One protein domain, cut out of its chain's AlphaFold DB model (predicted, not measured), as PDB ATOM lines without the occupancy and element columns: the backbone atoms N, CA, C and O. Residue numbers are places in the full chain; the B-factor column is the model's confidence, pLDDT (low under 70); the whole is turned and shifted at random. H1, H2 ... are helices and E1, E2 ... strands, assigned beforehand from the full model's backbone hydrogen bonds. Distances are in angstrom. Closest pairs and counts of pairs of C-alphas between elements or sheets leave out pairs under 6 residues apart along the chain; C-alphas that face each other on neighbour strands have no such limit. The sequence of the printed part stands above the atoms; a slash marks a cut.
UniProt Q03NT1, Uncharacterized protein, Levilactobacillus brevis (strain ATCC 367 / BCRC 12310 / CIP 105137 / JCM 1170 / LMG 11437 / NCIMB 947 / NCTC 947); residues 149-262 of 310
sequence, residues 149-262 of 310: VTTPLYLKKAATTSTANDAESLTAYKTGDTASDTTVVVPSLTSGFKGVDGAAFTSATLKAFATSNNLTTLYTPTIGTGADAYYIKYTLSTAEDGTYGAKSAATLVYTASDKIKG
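AT A GLANCE: This is residues 149 to 262 of the 310 residues of an uncharacterized protein of Levilactobacillus brevis (strain ATCC 367 / BCRC 12310 / CIP 105137 / JCM 1170 / LMG 11437 / NCIMB 947 / NCTC 947) (UniProt Q03NT1). With little regular structure, this is one strongly twisted five-stranded sheet with H1 on one face; the small pair E1 and E4 makes one end, and the link from E5 to E6 reaches out at the other. Under half of the 114 printed residues are in named elements, in order E1 E2 E3 E4 H1 E5 E6 E7, class mixed. The mixed sheet runs E3 E2 E7 E6 E5; the whole is compact, radius of gyration of the C-alphas 14.7 A, spans 50 by 29 by 22 A.

IN THESE COORDINATES: E1, residues 149 to 151, begins at C-alpha 149, (-11.875, 50.699, 6.158), and runs on into E2, 153 to 157. E3 is 168 to 172, E4 193 to 196, H1 203 to 212, E5 217 to 219, E6 233 to 239, 17.5 A long, and E7 250 to 256, 19.4 A long, ending at C-alpha 256, (14.677, 36.368, 0.814).

HOW THE PARTS SIT: E2 and E7 are parallel, N 154 and O 250 2.9 A apart. E2 and E3 form an antiparallel hairpin, N 170 and O 155 2.8 A apart. E5, E6 and E7 form a meander, two antiparallel hairpins in a row, with N 218 and O 234 2.9 A and N 237 and O 253 2.8 A apart. H1, its O i to N i+4 pairs within hydrogen-bond range, is on the sheet at a height of 8.3 A; its closest C-alphas to E6 are Ser 203 and Ala 239, 4.7 A. E1 and E4 are antiparallel, N 151 and O 193 2.8 A apart.

THE WHOLE: The printed part has no cut; its farthest C-alphas, Ala 199 and Ala 227, are 50.0 A apart. The links E3 to E4 and E5 to E6 are long. Residues 160 to 167 have pLDDT under 70.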
ATOM      1  N   VAL A 149     -12.401  50.857   7.513       93.75
ATOM      2  CA  VAL A 149     -11.875  50.699   6.158       93.75
ATOM      3  C   VAL A 149     -10.956  49.488   6.083       93.75
ATOM      4  O   VAL A 149     -10.337  49.086   7.068       93.75
ATOM      5  N   THR A 150     -10.861  48.897   4.892       92.56
ATOM      6  CA  THR A 150      -9.822  47.913   4.580       92.56
ATOM      7  C   THR A 150      -8.576  48.655   4.105       92.56
ATOM      8  O   THR A 150      -8.640  49.401   3.129       92.56
ATOM      9  N   THR A 151      -7.450  48.432   4.774       93.44
ATOM     10  CA  THR A 151      -6.138  48.956   4.389       93.44
ATOM     11  C   THR A 151      -5.421  47.939   3.500       93.44
ATOM     12  O   THR A 151      -5.248  46.792   3.924       93.44
ATOM     13  N   PRO A 152      -4.977  48.324   2.292       91.12
ATOM     14  CA  PRO A 152      -4.211  47.436   1.423       91.12
ATOM     15  C   PRO A 152      -2.876  47.006   2.048       91.12
ATOM     16  O   PRO A 152      -2.158  47.810   2.653       91.12
ATOM     17  N   LEU A 153      -2.528  45.734   1.858       92.19
ATOM     18  CA  LEU A 153      -1.256  45.151   2.273       92.19
ATOM     19  C   LEU A 153      -0.196  45.350   1.195       92.19
ATOM     20  O   LEU A 153      -0.429  45.075   0.016       92.19
ATOM     21  N   TYR A 154       0.991  45.759   1.628       90.75
ATOM     22  CA  TYR A 154       2.173  45.904   0.791       90.75
ATOM     23  C   TYR A 154       3.234  44.908   1.214       90.75
ATOM     24  O   TYR A 154       3.561  44.793   2.393       90.75
ATOM     25  N   LEU A 155       3.786  44.199   0.238       91.50
ATOM     26  CA  LEU A 155       4.815  43.197   0.450       91.50
ATOM     27  C   LEU A 155       6.138  43.761  -0.061       91.50
ATOM     28  O   LEU A 155       6.249  44.164  -1.218       91.50
ATOM     29  N   LYS A 156       7.143  43.810   0.805       90.62
ATOM     30  CA  LYS A 156       8.455  44.371   0.483       90.62
ATOM     31  C   LYS A 156       9.556  43.379   0.816       90.62
ATOM     32  O   LYS A 156       9.550  42.784   1.892       90.62
ATOM     33  N   LYS A 157      10.524  43.225  -0.081       88.81
ATOM     34  CA  LYS A 157      11.772  42.502   0.184       88.81
ATOM     35  C   LYS A 157      12.763  43.463   0.823       88.81
ATOM     36  O   LYS A 157      13.067  44.485   0.231       88.81
ATOM     37  N   ALA A 158      13.294  43.145   1.995       85.44
ATOM     38  CA  ALA A 158      14.365  43.924   2.602       85.44
ATOM     39  C   ALA A 158      15.684  43.750   1.826       85.44
ATOM     40  O   ALA A 158      16.014  42.638   1.405       85.44
ATOM     41  N   ALA A 159      16.449  44.834   1.663       70.88
ATOM     42  CA  ALA A 159      17.786  44.786   1.058       70.88
ATOM     43  C   ALA A 159      18.826  44.124   1.982       70.88
ATOM     44  O   ALA A 159      19.765  43.484   1.515       70.88
ATOM     45  N   THR A 160      18.634  44.244   3.300       63.41
ATOM     46  CA  THR A 160      19.396  43.550   4.355       63.41
ATOM     47  C   THR A 160      18.436  42.803   5.290       63.41
ATOM     48  O   THR A 160      17.242  42.722   5.028       63.41
ATOM     49  N   THR A 161      18.907  42.231   6.401       57.41
ATOM     50  CA  THR A 161      18.072  41.379   7.270       57.41
ATOM     51  C   THR A 161      16.932  42.101   8.010       57.41
ATOM     52  O   THR A 161      16.102  41.409   8.599       57.41
ATOM     53  N   SER A 162      16.863  43.448   8.030       55.81
ATOM     54  CA  SER A 162      16.072  44.136   9.077       55.81
ATOM     55  C   SER A 162      15.332  45.448   8.743       55.81
ATOM     56  O   SER A 162      14.496  45.843   9.552       55.81
ATOM     57  N   THR A 163      15.568  46.150   7.624       56.31
ATOM     58  CA  THR A 163      14.878  47.437   7.337       56.31
ATOM     59  C   THR A 163      14.412  47.567   5.882       56.31
ATOM     60  O   THR A 163      14.998  46.981   4.974       56.31
ATOM     61  N   ALA A 164      13.339  48.337   5.660       58.03
ATOM     62  CA  ALA A 164      12.722  48.581   4.349       58.03
ATOM     63  C   ALA A 164      13.480  49.593   3.460       58.03
ATOM     64  O   ALA A 164      12.984  49.979   2.400       58.03
ATOM     65  N   ASN A 165      14.665  50.033   3.886       50.25
ATOM     66  CA  ASN A 165      15.483  50.973   3.130       50.25
ATOM     67  C   ASN A 165      16.193  50.186   2.018       50.25
ATOM     68  O   ASN A 165      16.991  49.302   2.316       50.25
ATOM     69  N   ASP A 166      15.817  50.480   0.770       53.84
ATOM     70  CA  ASP A 166      16.115  49.770  -0.491       53.84
ATOM     71  C   ASP A 166      15.237  48.546  -0.805       53.84
ATOM     72  O   ASP A 166      15.654  47.600  -1.475       53.84
ATOM     73  N   ALA A 167      13.986  48.553  -0.340       63.66
ATOM     74  CA  ALA A 167      13.095  47.425  -0.551       63.66
ATOM     75  C   ALA A 167      12.444  47.362  -1.945       63.66
ATOM     76  O   ALA A 167      11.629  48.208  -2.321       63.66
ATOM     77  N   GLU A 168      12.743  46.288  -2.674       81.81
ATOM     78  CA  GLU A 168      12.043  45.896  -3.897       81.81
ATOM     79  C   GLU A 168      10.610  45.446  -3.554       81.81
ATOM     80  O   GLU A 168      10.384  44.721  -2.578       81.81
ATOM     81  N   SER A 169       9.622  45.900  -4.331       88.75
ATOM     82  CA  SER A 169       8.224  45.511  -4.111       88.75
ATOM     83  C   SER A 169       8.004  44.067  -4.547       88.75
ATOM     84  O   SER A 169       8.383  43.683  -5.652       88.75
ATOM     85  N   LEU A 170       7.362  43.283  -3.686       89.31
ATOM     86  CA  LEU A 170       6.868  41.959  -4.034       89.31
ATOM     87  C   LEU A 170       5.428  42.087  -4.519       89.31
ATOM     88  O   LEU A 170       4.624  42.822  -3.944       89.31
ATOM     89  N   THR A 171       5.100  41.351  -5.571       89.19
ATOM     90  CA  THR A 171       3.766  41.360  -6.174       89.19
ATOM     91  C   THR A 171       3.102  40.007  -5.983       89.19
ATOM     92  O   THR A 171       3.752  38.966  -6.050       89.19
ATOM     93  N   ALA A 172       1.799  40.010  -5.713       88.50
ATOM     94  CA  ALA A 172       1.043  38.770  -5.618       88.50
ATOM     95  C   ALA A 172       0.933  38.118  -7.007       88.50
ATOM     96  O   ALA A 172       0.457  38.745  -7.954       88.50
ATOM     97  N   TYR A 173       1.353  36.860  -7.115       86.31
ATOM     98  CA  TYR A 173       1.299  36.078  -8.345       86.31
ATOM     99  C   TYR A 173      -0.147  35.781  -8.759       86.31
ATOM    100  O   TYR A 173      -0.919  35.235  -7.959       86.31
ATOM    101  N   LYS A 174      -0.512  36.062 -10.015       82.69
ATOM    102  CA  LYS A 174      -1.785  35.615 -10.596       82.69
ATOM    103  C   LYS A 174      -1.540  34.430 -11.518       82.69
ATOM    104  O   LYS A 174      -0.550  34.366 -12.239       82.69
ATOM    105  N   THR A 175      -2.456  33.471 -11.484       75.50
ATOM    106  CA  THR A 175      -2.351  32.269 -12.317       75.50
ATOM    107  C   THR A 175      -2.311  32.657 -13.794       75.50
ATOM    108  O   THR A 175      -3.196  33.367 -14.267       75.50
ATOM    109  N   GLY A 176      -1.290  32.180 -14.507       76.69
ATOM    110  CA  GLY A 176      -1.037  32.528 -15.906       76.69
ATOM    111  C   GLY A 176      -0.011  33.648 -16.101       76.69
ATOM    112  O   GLY A 176       0.465  33.817 -17.222       76.69
ATOM    113  N   ASP A 177       0.384  34.358 -15.039       83.44
ATOM    114  CA  ASP A 177       1.485  35.319 -15.106       83.44
ATOM    115  C   ASP A 177       2.836  34.597 -15.231       83.44
ATOM    116  O   ASP A 177       3.011  33.446 -14.805       83.44
ATOM    117  N   THR A 178       3.829  35.303 -15.777       86.06
ATOM    118  CA  THR A 178       5.225  34.855 -15.782       86.06
ATOM    119  C   THR A 178       5.802  34.964 -14.375       86.06
ATOM    120  O   THR A 178       5.845  36.052 -13.801       86.06
ATOM    121  N   ALA A 179       6.284  33.847 -13.830       90.06
ATOM    122  CA  ALA A 179       6.970  33.835 -12.545       90.06
ATOM    123  C   ALA A 179       8.292  34.619 -12.616       90.06
ATOM    124  O   ALA A 179       9.080  34.455 -13.550       90.06
ATOM    125  N   SER A 180       8.547  35.443 -11.605       91.75
ATOM    126  CA  SER A 180       9.792  36.183 -11.415       91.75
ATOM    127  C   SER A 180      10.260  36.097  -9.963       91.75
ATOM    128  O   SER A 180       9.498  35.714  -9.069       91.75
ATOM    129  N   ASP A 181      11.505  36.519  -9.720       92.25
ATOM    130  CA  ASP A 181      12.089  36.574  -8.378       92.25
ATOM    131  C   ASP A 181      11.242  37.431  -7.410       92.25
ATOM    132  O   ASP A 181      11.317  37.218  -6.210       92.25
ATOM    133  N   THR A 182      10.398  38.355  -7.892       90.81
ATOM    134  CA  THR A 182       9.573  39.259  -7.063       90.81
ATOM    135  C   THR A 182       8.076  38.964  -7.074       90.81
ATOM    136  O   THR A 182       7.305  39.671  -6.416       90.81
ATOM    137  N   THR A 183       7.631  37.927  -7.780       90.88
ATOM    138  CA  THR A 183       6.229  37.485  -7.746       90.88
ATOM    139  C   THR A 183       6.060  36.376  -6.719       90.88
ATOM    140  O   THR A 183       6.687  35.328  -6.845       90.88
ATOM    141  N   VAL A 184       5.200  36.573  -5.723       92.06
ATOM    142  CA  VAL A 184       4.984  35.627  -4.621       92.06
ATOM    143  C   VAL A 184       3.555  35.106  -4.595       92.06
ATOM    144  O   VAL A 184       2.597  35.844  -4.817       92.06
ATOM    145  N   VAL A 185       3.393  33.825  -4.290       91.00
ATOM    146  CA  VAL A 185       2.085  33.234  -4.024       91.00
ATOM    147  C   VAL A 185       1.641  33.638  -2.622       91.00
ATOM    148  O   VAL A 185       2.368  33.450  -1.647       91.00
ATOM    149  N   VAL A 186       0.433  34.193  -2.535       89.44
ATOM    150  CA  VAL A 186      -0.194  34.641  -1.287       89.44
ATOM    151  C   VAL A 186      -1.414  33.772  -0.953       89.44
ATOM    152  O   VAL A 186      -2.115  33.330  -1.872       89.44
ATOM    153  N   PRO A 187      -1.688  33.514   0.338       87.12
ATOM    154  CA  PRO A 187      -2.886  32.805   0.773       87.12
ATOM    155  C   PRO A 187      -4.153  33.617   0.477       87.12
ATOM    156  O   PRO A 187      -4.123  34.848   0.398       87.12
ATOM    157  N   SER A 188      -5.288  32.927   0.364       81.81
ATOM    158  CA  SER A 188      -6.602  33.575   0.338       81.81
ATOM    159  C   SER A 188      -6.896  34.185   1.701       81.81
ATOM    160  O   SER A 188      -6.841  33.498   2.721       81.81
ATOM    161  N   LEU A 189      -7.264  35.462   1.715       80.12
ATOM    162  CA  LEU A 189      -7.667  36.154   2.931       80.12
ATOM    163  C   LEU A 189      -9.193  36.180   3.016       80.12
ATOM    164  O   LEU A 189      -9.862  36.668   2.108       80.12
ATOM    165  N   THR A 190      -9.754  35.662   4.109       71.06
ATOM    166  CA  THR A 190     -11.203  35.715   4.379       71.06
ATOM    167  C   THR A 190     -11.659  37.116   4.791       71.06
ATOM    168  O   THR A 190     -12.814  37.482   4.583       71.06
ATOM    169  N   SER A 191     -10.741  37.925   5.329       80.12
ATOM    170  CA  SER A 191     -10.930  39.341   5.638       80.12
ATOM    171  C   SER A 191      -9.638  40.120   5.393       80.12
ATOM    172  O   SER A 191      -8.560  39.662   5.769       80.12
ATOM    173  N   GLY A 192      -9.740  41.314   4.802       86.31
ATOM    174  CA  GLY A 192      -8.603  42.232   4.689       86.31
ATOM    175  C   GLY A 192      -8.178  42.826   6.039       86.31
ATOM    176  O   GLY A 192      -8.868  42.668   7.047       86.31
ATOM    177  N   PHE A 193      -7.053  43.544   6.053       93.25
ATOM    178  CA  PHE A 193      -6.570  44.242   7.245       93.25
ATOM    179  C   PHE A 193      -7.425  45.488   7.506       93.25
ATOM    180  O   PHE A 193      -7.375  46.452   6.744       93.25
ATOM    181  N   LYS A 194      -8.268  45.446   8.541       93.12
ATOM    182  CA  LYS A 194      -9.322  46.437   8.787       93.12
ATOM    183  C   LYS A 194      -9.091  47.239  10.058       93.12
ATOM    184  O   LYS A 194      -8.578  46.716  11.043       93.12
ATOM    185  N   GLY A 195      -9.538  48.488  10.033       94.94
ATOM    186  CA  GLY A 195      -9.568  49.360  11.198       94.94
ATOM    187  C   GLY A 195     -10.247  50.688  10.895       94.94
ATOM    188  O   GLY A 195     -10.660  50.950   9.766       94.94
ATOM    189  N   VAL A 196     -10.392  51.521  11.920       95.94
ATOM    190  CA  VAL A 196     -11.009  52.851  11.807       95.94
ATOM    191  C   VAL A 196     -10.119  53.757  10.958       95.94
ATOM    192  O   VAL A 196      -8.941  53.909  11.274       95.94
ATOM    193  N   ASP A 197     -10.666  54.369   9.906       95.94
ATOM    194  CA  ASP A 197      -9.900  55.212   8.979       95.94
ATOM    195  C   ASP A 197      -9.142  56.333   9.707       95.94
ATOM    196  O   ASP A 197      -9.699  57.047  10.545       95.94
ATOM    197  N   GLY A 198      -7.850  56.469   9.412       93.31
ATOM    198  CA  GLY A 198      -6.948  57.422  10.056       93.31
ATOM    199  C   GLY A 198      -6.481  57.041  11.466       93.31
ATOM    200  O   GLY A 198      -5.653  57.766  12.020       93.31
ATOM    201  N   ALA A 199      -6.956  55.936  12.056       94.62
ATOM    202  CA  ALA A 199      -6.419  55.429  13.320       94.62
ATOM    203  C   ALA A 199      -5.045  54.785  13.108       94.62
ATOM    204  O   ALA A 199      -4.810  54.129  12.090       94.62
ATOM    205  N   ALA A 200      -4.142  54.943  14.072       94.56
ATOM    206  CA  ALA A 200      -2.837  54.299  14.031       94.56
ATOM    207  C   ALA A 200      -2.933  52.782  14.282       94.56
ATOM    208  O   ALA A 200      -3.729  52.311  15.098       94.56
ATOM    209  N   PHE A 201      -2.073  52.017  13.616       93.94
ATOM    210  CA  PHE A 201      -1.754  50.635  13.958       93.94
ATOM    211  C   PHE A 201      -0.250  50.490  14.180       93.94
ATOM    212  O   PHE A 201       0.556  51.233  13.620       93.94
ATOM    213  N   THR A 202       0.126  49.499  14.982       95.19
ATOM    214  CA  THR A 202       1.528  49.162  15.222       95.19
ATOM    215  C   THR A 202       1.971  48.013  14.321       95.19
ATOM    216  O   THR A 202       1.178  47.158  13.913       95.19
ATOM    217  N   SER A 203       3.271  47.946  14.081       93.19
ATOM    218  CA  SER A 203       3.990  46.826  13.481       93.19
ATOM    219  C   SER A 203       3.665  45.503  14.173       93.19
ATOM    220  O   SER A 203       3.494  44.486  13.505       93.19
ATOM    221  N   ALA A 204       3.497  45.501  15.499       93.88
ATOM    222  CA  ALA A 204       3.068  44.323  16.249       93.88
ATOM    223  C   ALA A 204       1.657  43.856  15.844       93.88
ATOM    224  O   ALA A 204       1.463  42.666  15.586       93.88
ATOM    225  N   THR A 205       0.694  44.776  15.723       96.00
ATOM    226  CA  THR A 205      -0.672  44.469  15.259       96.00
ATOM    227  C   THR A 205      -0.663  43.917  13.835       96.00
ATOM    228  O   THR A 205      -1.286  42.889  13.563       96.00
ATOM    229  N   LEU A 206       0.084  44.553  12.930       96.19
ATOM    230  CA  LEU A 206       0.185  44.114  11.539       96.19
ATOM    231  C   LEU A 206       0.901  42.754  11.413       96.19
ATOM    232  O   LEU A 206       0.466  41.887  10.654       96.19
ATOM    233  N   LYS A 207       1.949  42.508  12.206       95.00
ATOM    234  CA  LYS A 207       2.647  41.214  12.250       95.00
ATOM    235  C   LYS A 207       1.751  40.103  12.800       95.00
ATOM    236  O   LYS A 207       1.740  39.012  12.237       95.00
ATOM    237  N   ALA A 208       0.953  40.378  13.832       95.56
ATOM    238  CA  ALA A 208      -0.025  39.425  14.359       95.56
ATOM    239  C   ALA A 208      -1.109  39.076  13.325       95.56
ATOM    240  O   ALA A 208      -1.464  37.901  13.171       95.56
ATOM    241  N   PHE A 209      -1.585  40.071  12.565       95.69
ATOM    242  CA  PHE A 209      -2.475  39.842  11.428       95.69
ATOM    243  C   PHE A 209      -1.812  38.931  10.385       95.69
ATOM    244  O   PHE A 209      -2.407  37.935   9.980       95.69
ATOM    245  N   ALA A 210      -0.568  39.222   9.996       95.00
ATOM    246  CA  ALA A 210       0.168  38.417   9.028       95.00
ATOM    247  C   ALA A 210       0.351  36.962   9.490       95.00
ATOM    248  O   ALA A 210       0.124  36.035   8.715       95.00
ATOM    249  N   THR A 211       0.696  36.741  10.760       94.81
ATOM    250  CA  THR A 211       0.807  35.395  11.339       94.81
ATOM    251  C   THR A 211      -0.515  34.643  11.322       94.81
ATOM    252  O   THR A 211      -0.547  33.501  10.872       94.81
ATOM    253  N   SER A 212      -1.606  35.285  11.737       93.62
ATOM    254  CA  SER A 212      -2.933  34.654  11.781       93.62
ATOM    255  C   SER A 212      -3.468  34.289  10.392       93.62
ATOM    256  O   SER A 212      -4.326  33.421  10.269       93.62
ATOM    257  N   ASN A 213      -2.945  34.937   9.351       91.88
ATOM    258  CA  ASN A 213      -3.359  34.763   7.963       91.88
ATOM    259  C   ASN A 213      -2.315  34.032   7.099       91.88
ATOM    260  O   ASN A 213      -2.376  34.107   5.876       91.88
ATOM    261  N   ASN A 214      -1.356  33.324   7.710       91.69
ATOM    262  CA  ASN A 214      -0.333  32.533   7.006       91.69
ATOM    263  C   ASN A 214       0.541  33.341   6.027       91.69
ATOM    264  O   ASN A 214       1.031  32.816   5.032       91.69
ATOM    265  N   LEU A 215       0.781  34.616   6.333       93.56
ATOM    266  CA  LEU A 215       1.669  35.506   5.579       93.56
ATOM    267  C   LEU A 215       3.101  35.519   6.129       93.56
ATOM    268  O   LEU A 215       3.904  36.364   5.764       93.56
ATOM    269  N   THR A 216       3.456  34.611   7.038       95.44
ATOM    270  CA  THR A 216       4.806  34.567   7.630       95.44
ATOM    271  C   THR A 216       5.851  33.997   6.685       95.44
ATOM    272  O   THR A 216       7.034  34.302   6.825       95.44
ATOM    273  N   THR A 217       5.437  33.151   5.745       95.44
ATOM    274  CA  THR A 217       6.298  32.584   4.711       95.44
ATOM    275  C   THR A 217       5.579  32.667   3.379       95.44
ATOM    276  O   THR A 217       4.462  32.176   3.254       95.44
ATOM    277  N   LEU A 218       6.237  33.260   2.389       95.19
ATOM    278  CA  LEU A 218       5.773  33.307   1.010       95.19
ATOM    279  C   LEU A 218       6.798  32.616   0.113       95.19
ATOM    280  O   LEU A 218       7.985  32.544   0.440       95.19
ATOM    281  N   TYR A 219       6.340  32.130  -1.030       95.19
ATOM    282  CA  TYR A 219       7.191  31.495  -2.029       95.19
ATOM    283  C   TYR A 219       6.908  32.115  -3.387       95.19
ATOM    284  O   TYR A 219       5.760  32.444  -3.687       95.19
ATOM    285  N   THR A 220       7.933  32.253  -4.221       94.25
ATOM    286  CA  THR A 220       7.695  32.450  -5.655       94.25
ATOM    287  C   THR A 220       7.070  31.185  -6.243       94.25
ATOM    288  O   THR A 220       7.294  30.094  -5.707       94.25
ATOM    289  N   PRO A 221       6.346  31.265  -7.371       92.88
ATOM    290  CA  PRO A 221       6.123  30.087  -8.201       92.88
ATOM    291  C   PRO A 221       7.456  29.466  -8.642       92.88
ATOM    292  O   PRO A 221       8.524  30.061  -8.466       92.88
ATOM    293  N   THR A 222       7.402  28.270  -9.230       93.56
ATOM    294  CA  THR A 222       8.581  27.679  -9.875       93.56
ATOM    295  C   THR A 222       9.032  28.582 -11.022       93.56
ATOM    296  O   THR A 222       8.249  28.886 -11.923       93.56
ATOM    297  N   ILE A 223      10.291  29.007 -10.985       93.50
ATOM    298  CA  ILE A 223      10.940  29.816 -12.017       93.50
ATOM    299  C   ILE A 223      11.873  28.902 -12.812       93.50
ATOM    300  O   ILE A 223      12.617  28.110 -12.235       93.50
ATOM    301  N   GLY A 224      11.855  29.027 -14.139       91.69
ATOM    302  CA  GLY A 224      12.600  28.138 -15.030       91.69
ATOM    303  C   GLY A 224      11.923  26.776 -15.212       91.69
ATOM    304  O   GLY A 224      10.778  26.567 -14.817       91.69
ATOM    305  N   THR A 225      12.627  25.847 -15.857       90.44
ATOM    306  CA  THR A 225      12.098  24.520 -16.210       90.44
ATOM    307  C   THR A 225      13.172  23.447 -16.084       90.44
ATOM    308  O   THR A 225      14.347  23.713 -16.330       90.44
ATOM    309  N   GLY A 226      12.772  22.210 -15.779       89.12
ATOM    310  CA  GLY A 226      13.687  21.068 -15.753       89.12
ATOM    311  C   GLY A 226      14.796  21.226 -14.708       89.12
ATOM    312  O   GLY A 226      14.529  21.575 -13.562       89.12
ATOM    313  N   ALA A 227      16.047  20.967 -15.096       89.62
ATOM    314  CA  ALA A 227      17.197  20.997 -14.186       89.62
ATOM    315  C   ALA A 227      17.551  22.403 -13.656       89.62
ATOM    316  O   ALA A 227      18.218  22.512 -12.624       89.62
ATOM    317  N   ASP A 228      17.083  23.453 -14.336       93.06
ATOM    318  CA  ASP A 228      17.301  24.856 -13.965       93.06
ATOM    319  C   ASP A 228      16.134  25.440 -13.157       93.06
ATOM    320  O   ASP A 228      16.146  26.627 -12.836       93.06
ATOM    321  N   ALA A 229      15.121  24.630 -12.827       94.69
ATOM    322  CA  ALA A 229      14.000  25.070 -12.009       94.69
ATOM    323  C   ALA A 229      14.464  25.479 -10.601       94.69
ATOM    324  O   ALA A 229      15.240  24.767  -9.950       94.69
ATOM    325  N   TYR A 230      13.970  26.618 -10.121       96.38
ATOM    326  CA  TYR A 230      14.204  27.095  -8.762       96.38
ATOM    327  C   TYR A 230      13.027  27.906  -8.224       96.38
ATOM    328  O   TYR A 230      12.108  28.282  -8.951       96.38
ATOM    329  N   TYR A 231      13.083  28.220  -6.935       96.62
ATOM    330  CA  TYR A 231      12.173  29.151  -6.277       96.62
ATOM    331  C   TYR A 231      12.887  29.933  -5.168       96.62
ATOM    332  O   TYR A 231      13.990  29.576  -4.741       96.62
ATOM    333  N   ILE A 232      12.262  31.012  -4.697       95.69
ATOM    334  CA  ILE A 232      12.754  31.828  -3.578       95.69
ATOM    335  C   ILE A 232      11.756  31.748  -2.423       95.69
ATOM    336  O   ILE A 232      10.545  31.884  -2.617       95.69
ATOM    337  N   LYS A 233      12.271  31.537  -1.205       95.69
ATOM    338  CA  LYS A 233      11.495  31.606   0.034       95.69
ATOM    339  C   LYS A 233      11.643  32.994   0.652       95.69
ATOM    340  O   LYS A 233      12.750  33.443   0.931       95.69
ATOM    341  N   TYR A 234      10.518  33.619   0.956       94.81
ATOM    342  CA  TYR A 234      10.431  34.881   1.675       94.81
ATOM    343  C   TYR A 234       9.931  34.630   3.090       94.81
ATOM    344  O   TYR A 234       8.860  34.061   3.277       94.81
ATOM    345  N   THR A 235      10.693  35.055   4.095       95.25
ATOM    346  CA  THR A 235      10.303  34.939   5.510       95.25
ATOM    347  C   THR A 235      10.017  36.322   6.073       95.25
ATOM    348  O   THR A 235      10.843  37.222   5.925       95.25
ATOM    349  N   LEU A 236       8.856  36.501   6.706       94.50
ATOM    350  CA  LEU A 236       8.464  37.765   7.321       94.50
ATOM    351  C   LEU A 236       9.461  38.133   8.428       94.50
ATOM    352  O   LEU A 236       9.552  37.447   9.447       94.50
ATOM    353  N   SER A 237      10.182  39.233   8.237       90.94
ATOM    354  CA  SER A 237      11.138  39.764   9.209       90.94
ATOM    355  C   SER A 237      10.421  40.722  10.162       90.94
ATOM    356  O   SER A 237      10.303  40.475  11.372       90.94
ATOM    357  N   THR A 238       9.819  41.771   9.597       90.25
ATOM    358  CA  THR A 238       9.164  42.843  10.349       90.25
ATOM    359  C   THR A 238       7.933  43.388   9.619       90.25
ATOM    360  O   THR A 238       7.599  42.959   8.515       90.25
ATOM    361  N   ALA A 239       7.243  44.321  10.261       92.31
ATOM    362  CA  ALA A 239       6.155  45.113   9.708       92.31
ATOM    363  C   ALA A 239       6.387  46.585  10.076       92.31
ATOM    364  O   ALA A 239       7.126  46.872  11.018       92.31
ATOM    365  N   GLU A 240       5.773  47.508   9.344       90.38
ATOM    366  CA  GLU A 240       5.852  48.942   9.651       90.38
ATOM    367  C   GLU A 240       4.634  49.391  10.464       90.38
ATOM    368  O   GLU A 240       3.535  48.857  10.304       90.38
ATOM    369  N   ASP A 241       4.834  50.372  11.343       92.06
ATOM    370  CA  ASP A 241       3.732  51.129  11.935       92.06
ATOM    371  C   ASP A 241       3.046  51.964  10.840       92.06
ATOM    372  O   ASP A 241       3.666  52.341   9.843       92.06
ATOM    373  N   GLY A 242       1.771  52.296  11.022       91.62
ATOM    374  CA  GLY A 242       1.046  53.081  10.028       91.62
ATOM    375  C   GLY A 242      -0.325  53.530  10.498       91.62
ATOM    376  O   GLY A 242      -0.634  53.507  11.688       91.62
ATOM    377  N   THR A 243      -1.155  53.958   9.552       94.12
ATOM    378  CA  THR A 243      -2.550  54.334   9.800       94.12
ATOM    379  C   THR A 243      -3.480  53.550   8.895       94.12
ATOM    380  O   THR A 243      -3.173  53.318   7.723       94.12
ATOM    381  N   TYR A 244      -4.636  53.146   9.417       95.44
ATOM    382  CA  TYR A 244      -5.665  52.546   8.578       95.44
ATOM    383  C   TYR A 244      -6.152  53.557   7.539       95.44
ATOM    384  O   TYR A 244      -6.209  54.755   7.815       95.44
ATOM    385  N   GLY A 245      -6.458  53.076   6.337       93.44
ATOM    386  CA  GLY A 245      -6.908  53.920   5.237       93.44
ATOM    387  C   GLY A 245      -6.897  53.181   3.909       93.44
ATOM    388  O   GLY A 245      -5.954  52.455   3.600       93.44
ATOM    389  N   ALA A 246      -7.911  53.416   3.073       88.50
ATOM    390  CA  ALA A 246      -7.999  52.807   1.739       88.50
ATOM    391  C   ALA A 246      -6.853  53.234   0.798       88.50
ATOM    392  O   ALA A 246      -6.575  52.566  -0.194       88.50
ATOM    393  N   LYS A 247      -6.195  54.360   1.105       85.25
ATOM    394  CA  LYS A 247      -5.024  54.891   0.385       85.25
ATOM    395  C   LYS A 247      -3.732  54.809   1.205       85.25
ATOM    396  O   LYS A 247      -2.706  55.316   0.764       85.25
ATOM    397  N   SER A 248      -3.792  54.213   2.393       87.06
ATOM    398  CA  SER A 248      -2.630  53.993   3.251       87.06
ATOM    399  C   SER A 248      -1.913  52.698   2.863       87.06
ATOM    400  O   SER A 248      -2.440  51.876   2.110       87.06
ATOM    401  N   ALA A 249      -0.709  52.503   3.398       83.81
ATOM    402  CA  ALA A 249       0.076  51.294   3.190       83.81
ATOM    403  C   ALA A 249       0.291  50.543   4.508       83.81
ATOM    404  O   ALA A 249       0.933  51.059   5.421       83.81
ATOM    405  N   ALA A 250      -0.218  49.313   4.593       93.62
ATOM    406  CA  ALA A 250       0.170  48.363   5.631       93.62
ATOM    407  C   ALA A 250       1.322  47.490   5.113       93.62
ATOM    408  O   ALA A 250       1.105  46.531   4.371       93.62
ATOM    409  N   THR A 251       2.559  47.851   5.461       93.06
ATOM    410  CA  THR A 251       3.770  47.230   4.906       93.06
ATOM    411  C   THR A 251       4.250  46.034   5.732       93.06
ATOM    412  O   THR A 251       4.580  46.162   6.912       93.06
ATOM    413  N   LEU A 252       4.375  44.881   5.078       93.62
ATOM    414  CA  LEU A 252       5.050  43.679   5.565       93.62
ATOM    415  C   LEU A 252       6.410  43.539   4.874       93.62
ATOM    416  O   LEU A 252       6.510  43.623   3.647       93.62
ATOM    417  N   VAL A 253       7.456  43.300   5.663       92.06
ATOM    418  CA  VAL A 253       8.847  43.279   5.199       92.06
ATOM    419  C   VAL A 253       9.431  41.877   5.348       92.06
ATOM    420  O   VAL A 253       9.460  41.307   6.441       92.06
ATOM    421  N   TYR A 254       9.941  41.333   4.246       93.19
ATOM    422  CA  TYR A 254      10.419  39.960   4.127       93.19
ATOM    423  C   TYR A 254      11.914  39.894   3.832       93.19
ATOM    424  O   TYR A 254      12.450  40.717   3.094       93.19
ATOM    425  N   THR A 255      12.569  38.852   4.328       91.50
ATOM    426  CA  THR A 255      13.925  38.466   3.921       91.50
ATOM    427  C   THR A 255      13.844  37.307   2.932       91.50
ATOM    428  O   THR A 255      13.123  36.336   3.175       91.50
ATOM    429  N   ALA A 256      14.573  37.416   1.822       92.44
ATOM    430  CA  ALA A 256      14.677  36.368   0.814       92.44
ATOM    431  C   ALA A 256      15.752  35.337   1.193       92.44
ATOM    432  O   ALA A 256      16.792  35.696   1.744       92.44
ATOM    433  N   SER A 257      15.512  34.067   0.876       93.38
ATOM    434  CA  SER A 257      16.554  33.040   0.829       93.38
ATOM    435  C   SER A 257      17.404  33.172  -0.436       93.38
ATOM    436  O   SER A 257      17.020  33.857  -1.385       93.38
ATOM    437  N   ASP A 258      18.499  32.413  -0.499       92.44
ATOM    438  CA  ASP A 258      19.120  32.066  -1.780       92.44
ATOM    439  C   ASP A 258      18.145  31.272  -2.669       92.44
ATOM    440  O   ASP A 258      17.125  30.751  -2.196       92.44
ATOM    441  N   LYS A 259      18.463  31.164  -3.964       95.25
ATOM    442  CA  LYS A 259      17.684  30.375  -4.932       95.25
ATOM    443  C   LYS A 259      17.718  28.898  -4.546       95.25
ATOM    444  O   LYS A 259      18.786  28.291  -4.477       95.25
ATOM    445  N   ILE A 260      16.545  28.315  -4.325       96.69
ATOM    446  CA  ILE A 260      16.395  26.909  -3.951       96.69
ATOM    447  C   ILE A 260      16.088  26.117  -5.218       96.69
ATOM    448  O   ILE A 260      15.096  26.396  -5.882       96.69
ATOM    449  N   LYS A 261      16.932  25.138  -5.562       96.69
ATOM    450  CA  LYS A 261      16.714  24.283  -6.739       96.69
ATOM    451  C   LYS A 261      15.492  23.378  -6.556       96.69
ATOM    452  O   LYS A 261      15.323  22.786  -5.492       96.69
ATOM    453  N   GLY A 262      14.723  23.207  -7.627       93.56
ATOM    454  CA  GLY A 262      13.551  22.336  -7.693       93.56
ATOM    455  C   GLY A 262      12.235  23.093  -7.854       93.56
ATOM    456  O   GLY A 262      12.208  24.299  -8.104       93.56
TER     457      GLY A 262